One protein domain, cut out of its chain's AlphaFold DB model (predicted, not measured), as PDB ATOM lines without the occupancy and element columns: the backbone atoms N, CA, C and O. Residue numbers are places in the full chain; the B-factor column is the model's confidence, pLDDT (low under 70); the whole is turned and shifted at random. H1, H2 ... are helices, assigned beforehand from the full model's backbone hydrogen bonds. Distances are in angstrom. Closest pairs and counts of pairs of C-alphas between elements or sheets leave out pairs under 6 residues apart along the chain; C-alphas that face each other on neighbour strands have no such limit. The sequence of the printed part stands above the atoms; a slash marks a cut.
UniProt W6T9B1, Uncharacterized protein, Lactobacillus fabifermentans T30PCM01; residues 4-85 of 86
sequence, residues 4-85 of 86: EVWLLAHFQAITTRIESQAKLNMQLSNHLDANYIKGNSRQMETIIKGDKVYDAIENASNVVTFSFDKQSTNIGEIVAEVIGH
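Overview. This is residues 4 to 85 of the 86 residues of an uncharacterized protein of Lactobacillus fabifermentans T30PCM01 (UniProt W6T9B1). A short helix, H1, sits in the middle of a small helical body, with H2 packed on one side of it and H4 on the other, while H3 lies at one end of this group close to H1 and H2. Beyond H4 a long link leads out to H5, which touches no other helix; residues 69 to 74 and 78 to 85 stick out from the body. The printed part has 82 residues with five named helices, H1 to H5 in chain order, and no named strand; its class is all helix. It is only just compact, close to loose, with a radius of gyration of the C-alphas of 13.8 A and spans of 38 by 28 by 21 A.

Arrangement. Begin with H1, residues 4 to 9, whose centre is nearest to the mean of the C-alphas, at 3.2 A. Go on to H2, residues 21 to 32: it touches H1, and the closest C-alphas, those of Glu 4 and Leu 24, are 6.4 A apart. These two helices run the same way at a steep tilt of 45 degrees. Next comes H3, residues 41 to 47, which is close to H2 but not clearly touching; their closest C-alphas, those of Leu 32 and Gln 43, are 7.6 A apart. H3 is also close to H1 but not clearly touching, with the C-alphas of Leu 7 and Ile 47 closest at 6.7 A and a shallow tilt of 33 degrees, only just short of steep. Then look at H4, residues 53 to 60, which touches H1 about perpendicular, at 76 degrees; the closest C-alphas, those of Ala 9 and Ala 56, are 4.5 A apart. H2 and H4 are apart. H5, residues 75 to 83, is apart from H1, H2, H3 and H4. In H1, H2, H3, H4 and H5 every O i to N i+4 pair is within hydrogen-bond range.

Along the chain. Find C-alpha 4 at (193.890, 185.851, 256.895), where H1 begins; it runs 8.7 A to Ala 9. H2, the longest helix, goes 16.4 A from Gln 21 to Leu 32. H3 runs 9.9 A from Ser 41 to Ile 47, and H4 10.5 A from Val 53 to Ala 60. H5 covers 12.1 A from Ile 75 to C-alpha 83 at (217.721, 184.947, 261.129).

Size, cuts and confidence. The two C-alphas farthest apart, those of Ala 22 and His 85, are 38.9 A apart. The printed part has no cut. The links from H1 to H2, 11 residues, and from H4 to H5, 14 residues, are long. Look for pLDDT under 70 at residues 50 to 51 and 63 to 85; the mean of the printed part is 80.0.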
ATOM      1  N   GLU A   4     194.655 186.545 255.852       90.81
ATOM      2  CA  GLU A   4     193.890 185.851 256.895       90.81
ATOM      3  C   GLU A   4     194.436 184.458 257.249       90.81
ATOM      4  O   GLU A   4     194.314 184.038 258.397       90.81
ATOM      5  N   VAL A   5     195.082 183.757 256.309       89.94
ATOM      6  CA  VAL A   5     195.803 182.512 256.627       89.94
ATOM      7  C   VAL A   5     196.988 182.795 257.550       89.94
ATOM      8  O   VAL A   5     197.200 182.055 258.506       89.94
ATOM      9  N   TRP A   6     197.729 183.878 257.299       88.75
ATOM     10  CA  TRP A   6     198.823 184.297 258.178       88.75
ATOM     11  C   TRP A   6     198.318 184.657 259.582       88.75
ATOM     12  O   TRP A   6     198.884 184.205 260.570       88.75
ATOM     13  N   LEU A   7     197.200 185.382 259.681       92.25
ATOM     14  CA  LEU A   7     196.590 185.723 260.970       92.25
ATOM     15  C   LEU A   7     196.142 184.486 261.762       92.25
ATOM     16  O   LEU A   7     196.324 184.441 262.975       92.25
ATOM     17  N   LEU A   8     195.581 183.470 261.100       92.69
ATOM     18  CA  LEU A   8     195.184 182.224 261.768       92.69
ATOM     19  C   LEU A   8     196.371 181.437 262.322       92.69
ATOM     20  O   LEU A   8     196.213 180.735 263.321       92.69
ATOM     21  N   ALA A   9     197.552 181.580 261.718       91.81
ATOM     22  CA  ALA A   9     198.749 180.874 262.153       91.81
ATOM     23  C   ALA A   9     199.185 181.286 263.571       91.81
ATOM     24  O   ALA A   9     199.781 180.486 264.285       91.81
ATOM     25  N   HIS A  10     198.800 182.478 264.038       92.62
ATOM     26  CA  HIS A  10     199.015 182.911 265.426       92.62
ATOM     27  C   HIS A  10     198.204 182.121 266.467       92.62
ATOM     28  O   HIS A  10     198.450 182.250 267.668       92.62
ATOM     29  N   PHE A  11     197.239 181.309 266.028       91.44
ATOM     30  CA  PHE A  11     196.374 180.523 266.904       91.44
ATOM     31  C   PHE A  11     196.471 179.013 266.672       91.44
ATOM     32  O   PHE A  11     196.243 178.254 267.612       91.44
ATOM     33  N   GLN A  12     196.752 178.565 265.444       90.38
ATOM     34  CA  GLN A  12     196.736 177.142 265.091       90.38
ATOM     35  C   GLN A  12     197.606 176.811 263.876       90.38
ATOM     36  O   GLN A  12     197.812 177.649 262.999       90.38
ATOM     37  N   ALA A  13     198.021 175.546 263.781       89.00
ATOM     38  CA  ALA A  13     198.693 175.006 262.605       89.00
ATOM     39  C   ALA A  13     197.805 175.100 261.354       89.00
ATOM     40  O   ALA A  13     196.637 174.696 261.359       89.00
ATOM     41  N   ILE A  14     198.369 175.603 260.259       87.75
ATOM     42  CA  ILE A  14     197.661 175.741 258.991       87.75
ATOM     43  C   ILE A  14     197.768 174.441 258.197       87.75
ATOM     44  O   ILE A  14     198.844 173.880 257.996       87.75
ATOM     45  N   THR A  15     196.622 173.969 257.711       80.62
ATOM     46  CA  THR A  15     196.542 172.768 256.874       80.62
ATOM     47  C   THR A  15     196.749 173.101 255.395       80.62
ATOM     48  O   THR A  15     196.440 174.202 254.948       80.62
ATOM     49  N   THR A  16     197.189 172.123 254.602       70.88
ATOM     50  CA  THR A  16     197.376 172.246 253.141       70.88
ATOM     51  C   THR A  16     196.082 172.400 252.348       70.88
ATOM     52  O   THR A  16     196.109 172.612 251.134       70.88
ATOM     53  N   ARG A  17     194.927 172.313 253.011       76.81
ATOM     54  CA  ARG A  17     193.630 172.453 252.366       76.81
ATOM     55  C   ARG A  17     193.333 173.921 252.065       76.81
ATOM     56  O   ARG A  17     193.437 174.783 252.931       76.81
ATOM     57  N   ILE A  18     192.875 174.185 250.841       70.19
ATOM     58  CA  ILE A  18     192.349 175.498 250.461       70.19
ATOM     59  C   ILE A  18     191.020 175.720 251.192       70.19
ATOM     60  O   ILE A  18     190.030 175.037 250.924       70.19
ATOM     61  N   GLU A  19     191.008 176.678 252.113       82.75
ATOM     62  CA  GLU A  19     189.809 177.127 252.820       82.75
ATOM     63  C   GLU A  19     189.220 178.375 252.146       82.75
ATOM     64  O   GLU A  19     189.941 179.217 251.605       82.75
ATOM     65  N   SER A  20     187.891 178.505 252.160       89.19
ATOM     66  CA  SER A  20     187.221 179.689 251.609       89.19
ATOM     67  C   SER A  20     187.426 180.907 252.513       89.19
ATOM     68  O   SER A  20     187.520 180.776 253.734       89.19
ATOM     69  N   GLN A  21     187.410 182.118 251.943       89.12
ATOM     70  CA  GLN A  21     187.559 183.353 252.725       89.12
ATOM     71  C   GLN A  21     186.515 183.474 253.846       89.12
ATOM     72  O   GLN A  21     186.837 183.905 254.948       89.12
ATOM     73  N   ALA A  22     185.271 183.057 253.587       92.44
ATOM     74  CA  ALA A  22     184.211 183.060 254.592       92.44
ATOM     75  C   ALA A  22     184.560 182.164 255.791       92.44
ATOM     76  O   ALA A  22     184.325 182.543 256.937       92.44
ATOM     77  N   LYS A  23     185.169 181.003 255.533       92.44
ATOM     78  CA  LYS A  23     185.592 180.080 256.584       92.44
ATOM     79  C   LYS A  23     186.808 180.595 257.354       92.44
ATOM     80  O   LYS A  23     186.808 180.493 258.576       92.44
ATOM     81  N   LEU A  24     187.775 181.216 256.675       92.56
ATOM     82  CA  LEU A  24     188.908 181.885 257.330       92.56
ATOM     83  C   LEU A  24     188.426 182.997 258.274       92.56
ATOM     84  O   LEU A  24     188.812 183.038 259.438       92.56
ATOM     85  N   ASN A  25     187.513 183.851 257.799       94.75
ATOM     86  CA  ASN A  25     186.937 184.924 258.608       94.75
ATOM     87  C   ASN A  25     186.171 184.370 259.816       94.75
ATOM     88  O   ASN A  25     186.308 184.898 260.910       94.75
ATOM     89  N   MET A  26     185.392 183.298 259.637       95.62
ATOM     90  CA  MET A  26     184.675 182.643 260.735       95.62
ATOM     91  C   MET A  26     185.635 182.094 261.798       95.62
ATOM     92  O   MET A  26     185.405 182.288 262.987       95.62
ATOM     93  N   GLN A  27     186.724 181.439 261.391       94.75
ATOM     94  CA  GLN A  27     187.725 180.928 262.330       94.75
ATOM     95  C   GLN A  27     188.411 182.061 263.104       94.75
ATOM     96  O   GLN A  27     188.565 181.956 264.318       94.75
ATOM     97  N   LEU A  28     188.763 183.161 262.430       94.94
ATOM     98  CA  LEU A  28     189.307 184.349 263.092       94.94
ATOM     99  C   LEU A  28     188.305 184.944 264.081       94.94
ATOM    100  O   LEU A  28     188.689 185.270 265.202       94.94
ATOM    101  N   SER A  29     187.027 185.028 263.706       96.69
ATOM    102  CA  SER A  29     185.987 185.520 264.607       96.69
ATOM    103  C   SER A  29     185.880 184.678 265.880       96.69
ATOM    104  O   SER A  29     185.746 185.224 266.971       96.69
ATOM    105  N   ASN A  30     185.993 183.353 265.753       95.88
ATOM    106  CA  ASN A  30     185.951 182.442 266.896       95.88
ATOM    107  C   ASN A  30     187.142 182.652 267.843       95.88
ATOM    108  O   ASN A  30     186.962 182.633 269.055       95.88
ATOM    109  N   HIS A  31     188.350 182.871 267.312       94.12
ATOM    110  CA  HIS A  31     189.532 183.145 268.140       94.12
ATOM    111  C   HIS A  31     189.493 184.522 268.815       94.12
ATOM    112  O   HIS A  31     190.083 184.694 269.878       94.12
ATOM    113  N   LEU A  32     188.811 185.491 268.202       93.19
ATOM    114  CA  LEU A  32     188.653 186.846 268.732       93.19
ATOM    115  C   LEU A  32     187.467 187.000 269.691       93.19
ATOM    116  O   LEU A  32     187.331 188.070 270.282       93.19
ATOM    117  N   ASP A  33     186.601 185.985 269.799       93.38
ATOM    118  CA  ASP A  33     185.287 186.068 270.460       93.38
ATOM    119  C   ASP A  33     184.458 187.286 269.984       93.38
ATOM    120  O   ASP A  33     183.719 187.934 270.723       93.38
ATOM    121  N   ALA A  34     184.645 187.656 268.715       94.75
ATOM    122  CA  ALA A  34     184.047 188.823 268.081       94.75
ATOM    123  C   ALA A  34     184.120 188.680 266.562       94.75
ATOM    124  O   ALA A  34     185.038 188.058 266.040       94.75
ATOM    125  N   ASN A  35     183.211 189.317 265.821       96.31
ATOM    126  CA  ASN A  35     183.283 189.303 264.359       96.31
ATOM    127  C   ASN A  35     184.608 189.897 263.862       96.31
ATOM    128  O   ASN A  35     184.921 191.056 264.147       96.31
ATOM    129  N   TYR A  36     185.358 189.125 263.075       96.31
ATOM    130  CA  TYR A  36     186.553 189.596 262.391       96.31
ATOM    131  C   TYR A  36     186.186 190.648 261.339       96.31
ATOM    132  O   TYR A  36     185.372 190.410 260.441       96.31
ATOM    133  N   ILE A  37     186.820 191.814 261.440       96.00
ATOM    134  CA  ILE A  37     186.662 192.939 260.527       96.00
ATOM    135  C   ILE A  37     188.013 193.183 259.864       96.00
ATOM    136  O   ILE A  37     188.989 193.591 260.500       96.00
ATOM    137  N   LYS A  38     188.064 192.963 258.550       91.75
ATOM    138  CA  LYS A  38     189.283 193.167 257.771       91.75
ATOM    139  C   LYS A  38     189.779 194.608 257.908       91.75
ATOM    140  O   LYS A  38     189.024 195.553 257.694       91.75
ATOM    141  N   GLY A  39     191.059 194.761 258.246       88.75
ATOM    142  CA  GLY A  39     191.699 196.067 258.430       88.75
ATOM    143  C   GLY A  39     191.416 196.747 259.774       88.75
ATOM    144  O   GLY A  39     191.857 197.874 259.978       88.75
ATOM    145  N   ASN A  40     190.719 196.094 260.710       95.25
ATOM    146  CA  ASN A  40     190.552 196.628 262.059       95.25
ATOM    147  C   ASN A  40     191.876 196.540 262.839       95.25
ATOM    148  O   ASN A  40     192.289 195.458 263.250       95.25
ATOM    149  N   SER A  41     192.530 197.683 263.058       92.56
ATOM    150  CA  SER A  41     193.854 197.754 263.690       92.56
ATOM    151  C   SER A  41     193.897 197.134 265.087       92.56
ATOM    152  O   SER A  41     194.834 196.408 265.402       92.56
ATOM    153  N   ARG A  42     192.854 197.330 265.900       94.19
ATOM    154  CA  ARG A  42     192.777 196.770 267.258       94.19
ATOM    155  C   ARG A  42     192.715 195.241 267.252       94.19
ATOM    156  O   ARG A  42     193.338 194.592 268.091       94.19
ATOM    157  N   GLN A  43     191.968 194.661 266.312       94.94
ATOM    158  CA  GLN A  43     191.935 193.208 266.133       94.94
ATOM    159  C   GLN A  43     193.295 192.690 265.656       94.94
ATOM    160  O   GLN A  43     193.768 191.695 266.192       94.94
ATOM    161  N   MET A  44     193.964 193.397 264.738       92.69
ATOM    162  CA  MET A  44     195.311 193.028 264.282       92.69
ATOM    163  C   MET A  44     196.322 193.032 265.423       92.69
ATOM    164  O   MET A  44     196.998 192.029 265.625       92.69
ATOM    165  N   GLU A  45     196.373 194.110 266.208       92.38
ATOM    166  CA  GLU A  45     197.239 194.211 267.387       92.38
ATOM    167  C   GLU A  45     197.002 193.061 268.361       92.38
ATOM    168  O   GLU A  45     197.955 192.526 268.907       92.38
ATOM    169  N   THR A  46     195.746 192.656 268.555       91.69
ATOM    170  CA  THR A  46     195.393 191.542 269.446       91.69
ATOM    171  C   THR A  46     195.916 190.206 268.920       91.69
ATOM    172  O   THR A  46     196.453 189.421 269.698       91.69
ATOM    173  N   ILE A  47     195.790 189.958 267.613       91.31
ATOM    174  CA  ILE A  47     196.239 188.714 266.969       91.31
ATOM    175  C   ILE A  47     197.765 188.583 267.042       91.31
ATOM    176  O   ILE A  47     198.275 187.521 267.387       91.31
ATOM    177  N   ILE A  48     198.495 189.665 266.755       89.62
ATOM    178  CA  ILE A  48     199.963 189.645 266.659       89.62
ATOM    179  C   ILE A  48     200.672 189.891 268.002       89.62
ATOM    180  O   ILE A  48     201.897 189.976 268.048       89.62
ATOM    181  N   LYS A  49     199.926 190.032 269.106       85.25
ATOM    182  CA  LYS A  49     200.487 190.368 270.421       85.25
ATOM    183  C   LYS A  49     201.278 189.205 271.034       85.25
ATOM    184  O   LYS A  49     200.800 188.073 271.075       85.25
ATOM    185  N   GLY A  50     202.410 189.533 271.663       68.44
ATOM    186  CA  GLY A  50     203.073 188.682 272.660       68.44
ATOM    187  C   GLY A  50     204.035 187.629 272.108       68.44
ATOM    188  O   GLY A  50     203.933 186.477 272.507       68.44
ATOM    189  N   ASP A  51     204.944 188.011 271.208       69.06
ATOM    190  CA  ASP A  51     206.047 187.184 270.668       69.06
ATOM    191  C   ASP A  51     205.661 185.859 269.984       69.06
ATOM    192  O   ASP A  51     206.521 185.084 269.578       69.06
ATOM    193  N   LYS A  52     204.372 185.646 269.705       79.44
ATOM    194  CA  LYS A  52     203.852 184.460 268.995       79.44
ATOM    195  C   LYS A  52     204.156 184.430 267.496       79.44
ATOM    196  O   LYS A  52     203.586 183.628 266.763       79.44
ATOM    197  N   VAL A  53     204.994 185.339 267.002       83.50
ATOM    198  CA  VAL A  53     205.352 185.399 265.579       83.50
ATOM    199  C   VAL A  53     206.121 184.141 265.173       83.50
ATOM    200  O   VAL A  53     205.856 183.595 264.108       83.50
ATOM    201  N   TYR A  54     207.017 183.642 266.029       84.56
ATOM    202  CA  TYR A  54     207.752 182.405 265.755       84.56
ATOM    203  C   TYR A  54     206.833 181.179 265.748       84.56
ATOM    204  O   TYR A  54     206.895 180.390 264.808       84.56
ATOM    205  N   ASP A  55     205.901 181.089 266.699       86.25
ATOM    206  CA  ASP A  55     204.868 180.045 266.706       86.25
ATOM    207  C   ASP A  55     204.013 180.105 265.433       86.25
ATOM    208  O   ASP A  55     203.679 179.079 264.845       86.25
ATOM    209  N   ALA A  56     203.682 181.310 264.957       87.69
ATOM    210  CA  ALA A  56     202.942 181.490 263.712       87.69
ATOM    211  C   ALA A  56     203.738 181.023 262.483       87.69
ATOM    212  O   ALA A  56     203.164 180.438 261.563       87.69
ATOM    213  N   ILE A  57     205.056 181.241 262.469       84.88
ATOM    214  CA  ILE A  57     205.944 180.718 261.423       84.88
ATOM    215  C   ILE A  57     205.944 179.185 261.449       84.88
ATOM    216  O   ILE A  57     205.757 178.562 260.402       84.88
ATOM    217  N   GLU A  58     206.088 178.573 262.626       86.25
ATOM    218  CA  GLU A  58     206.048 177.116 262.781       86.25
ATOM    219  C   GLU A  58     204.689 176.545 262.350       86.25
ATOM    220  O   GLU A  58     204.623 175.616 261.543       86.25
ATOM    221  N   ASN A  59     203.593 177.168 262.778       88.31
ATOM    222  CA  ASN A  59     202.234 176.790 262.407       88.31
ATOM    223  C   ASN A  59     201.967 176.902 260.899       88.31
ATOM    224  O   ASN A  59     201.156 176.145 260.359       88.31
ATOM    225  N   ALA A  60     202.644 177.813 260.200       84.19
ATOM    226  CA  ALA A  60     202.546 177.968 258.752       84.19
ATOM    227  C   ALA A  60     203.530 177.073 257.971       84.19
ATOM    228  O   ALA A  60     203.375 176.916 256.759       84.19
ATOM    229  N   SER A  61     204.515 176.450 258.624       79.62
ATOM    230  CA  SER A  61     205.591 175.696 257.958       79.62
ATOM    231  C   SER A  61     205.090 174.584 257.022       79.62
ATOM    232  O   SER A  61     205.668 174.358 255.963       79.62
ATOM    233  N   ASN A  62     203.954 173.960 257.347       71.06
ATOM    234  CA  ASN A  62     203.358 172.871 256.564       71.06
ATOM    235  C   ASN A  62     202.752 173.308 255.218       71.06
ATOM    236  O   ASN A  62     202.497 172.472 254.351       71.06
ATOM    237  N   VAL A  63     202.488 174.603 255.042       68.81
ATOM    238  CA  VAL A  63     201.935 175.187 253.804       68.81
ATOM    239  C   VAL A  63     202.876 176.177 253.142       68.81
ATOM    240  O   VAL A  63     202.719 176.471 251.955       68.81
ATOM    241  N   VAL A  64     203.859 176.691 253.877       58.25
ATOM    242  CA  VAL A  64     204.909 177.533 253.321       58.25
ATOM    243  C   VAL A  64     205.986 176.620 252.747       58.25
ATOM    244  O   VAL A  64     207.006 176.339 253.365       58.25
ATOM    245  N   THR A  65     205.794 176.182 251.504       54.72
ATOM    246  CA  THR A  65     206.961 175.880 250.675       54.72
ATOM    247  C   THR A  65     207.607 177.231 250.391       54.72
ATOM    248  O   THR A  65     207.086 177.998 249.578       54.72
ATOM    249  N   PHE A  66     208.673 177.585 251.113       52.47
ATOM    250  CA  PHE A  66     209.482 178.762 250.796       52.47
ATOM    251  C   PHE A  66     210.045 178.578 249.380       52.47
ATOM    252  O   PHE A  66     211.088 177.970 249.174       52.47
ATOM    253  N   SER A  67     209.297 179.032 248.377       48.66
ATOM    254  CA  SER A  67     209.735 179.064 246.989       48.66
ATOM    255  C   SER A  67     210.291 180.455 246.741       48.66
ATOM    256  O   SER A  67     209.539 181.386 246.451       48.66
ATOM    257  N   PHE A  68     211.608 180.580 246.899       51.34
ATOM    258  CA  PHE A  68     212.362 181.803 246.613       51.34
ATOM    259  C   PHE A  68     212.159 182.279 245.163       51.34
ATOM    260  O   PHE A  68     212.189 183.472 244.894       51.34
ATOM    261  N   ASP A  69     211.820 181.367 244.249       52.34
ATOM    262  CA  ASP A  69     211.622 181.664 242.826       52.34
ATOM    263  C   ASP A  69     210.288 182.353 242.483       52.34
ATOM    264  O   ASP A  69     210.102 182.805 241.352       52.34
ATOM    265  N   LYS A  70     209.310 182.387 243.404       50.19
ATOM    266  CA  LYS A  70     207.932 182.832 243.098       50.19
ATOM    267  C   LYS A  70     207.364 183.881 244.049       50.19
ATOM    268  O   LYS A  70     206.151 184.107 244.047       50.19
ATOM    269  N   GLN A  71     208.191 184.526 244.867       50.09
ATOM    270  CA  GLN A  71     207.694 185.564 245.766       50.09
ATOM    271  C   GLN A  71     207.619 186.926 245.065       50.09
ATOM    272  O   GLN A  71     208.584 187.385 244.467       50.09
ATOM    273  N   SER A  72     206.463 187.593 245.148       52.59
ATOM    274  CA  SER A  72     206.272 188.957 244.618       52.59
ATOM    275  C   SER A  72     206.949 190.043 245.466       52.59
ATOM    276  O   SER A  72     207.149 191.155 244.989       52.59
ATOM    277  N   THR A  73     207.327 189.704 246.699       54.09
ATOM    278  CA  THR A  73     208.200 190.477 247.585       54.09
ATOM    279  C   THR A  73     209.196 189.483 248.154       54.09
ATOM    280  O   THR A  73     208.766 188.413 248.580       54.09
ATOM    281  N   ASN A  74     210.488 189.814 248.155       61.06
ATOM    282  CA  ASN A  74     211.585 188.926 248.553       61.06
ATOM    283  C   ASN A  74     211.607 188.680 250.080       61.06
ATOM    284  O   ASN A  74     212.589 188.937 250.767       61.06
ATOM    285  N   ILE A  75     210.482 188.237 250.652       62.94
ATOM    286  CA  ILE A  75     210.323 188.047 252.095       62.94
ATOM    287  C   ILE A  75     211.237 186.927 252.598       62.94
ATOM    288  O   ILE A  75     211.659 186.965 253.746       62.94
ATOM    289  N   GLY A  76     211.616 185.989 251.722       57.38
ATOM    290  CA  GLY A  76     212.678 185.019 251.972       57.38
ATOM    291  C   GLY A  76     214.041 185.656 252.266       57.38
ATOM    292  O   GLY A  76     214.704 185.211 253.195       57.38
ATOM    293  N   GLU A  77     214.440 186.711 251.545       62.44
ATOM    294  CA  GLU A  77     215.684 187.447 251.839       62.44
ATOM    295  C   GLU A  77     215.587 188.202 253.164       62.44
ATOM    296  O   GLU A  77     216.494 188.106 253.982       62.44
ATOM    297  N   ILE A  78     214.462 188.874 253.421       65.56
ATOM    298  CA  ILE A  78     214.251 189.631 254.665       65.56
ATOM    299  C   ILE A  78     214.293 188.697 255.883       65.56
ATOM    300  O   ILE A  78     214.918 189.002 256.894       65.56
ATOM    301  N   VAL A  79     213.643 187.534 255.797       64.69
ATOM    302  CA  VAL A  79     213.656 186.536 256.875       64.69
ATOM    303  C   VAL A  79     215.053 185.935 257.050       64.69
ATOM    304  O   VAL A  79     215.481 185.737 258.184       64.69
ATOM    305  N   ALA A  80     215.789 185.684 255.963       67.62
ATOM    306  CA  ALA A  80     217.164 185.194 256.036       67.62
ATOM    307  C   ALA A  80     218.124 186.220 256.660       67.62
ATOM    308  O   ALA A  80     218.995 185.834 257.434       67.62
ATOM    309  N   GLU A  81     217.949 187.509 256.377       69.50
ATOM    310  CA  GLU A  81     218.730 188.597 256.976       69.50
ATOM    311  C   GLU A  81     218.464 188.722 258.483       69.50
ATOM    312  O   GLU A  81     219.393 188.868 259.274       69.50
ATOM    313  N   VAL A  82     217.207 188.573 258.907       65.12
ATOM    314  CA  VAL A  82     216.833 188.618 260.330       65.12
ATOM    315  C   VAL A  82     217.329 187.387 261.093       65.12
ATOM    316  O   VAL A  82     217.799 187.517 262.220       65.12
ATOM    317  N   ILE A  83     217.255 186.192 260.495       61.78
ATOM    318  CA  ILE A  83     217.721 184.947 261.129       61.78
ATOM    319  C   ILE A  83     219.254 184.837 261.097       61.78
ATOM    320  O   ILE A  83     219.843 184.312 262.035       61.78
ATOM    321  N   GLY A  84     219.915 185.342 260.051       52.38
ATOM    322  CA  GLY A  84     221.375 185.312 259.893       52.38
ATOM    323  C   GLY A  84     222.142 186.329 260.750       52.38
ATOM    324  O   GLY A  84     223.372 186.374 260.684       52.38
ATOM    325  N   HIS A  85     221.440 187.154 261.527       49.94
ATOM    326  CA  HIS A  85     222.015 188.135 262.454       49.94
ATOM    327  C   HIS A  85     221.773 187.805 263.939       49.94
ATOM    328  O   HIS A  85     222.017 188.654 264.800       49.94
TER     329      HIS A  85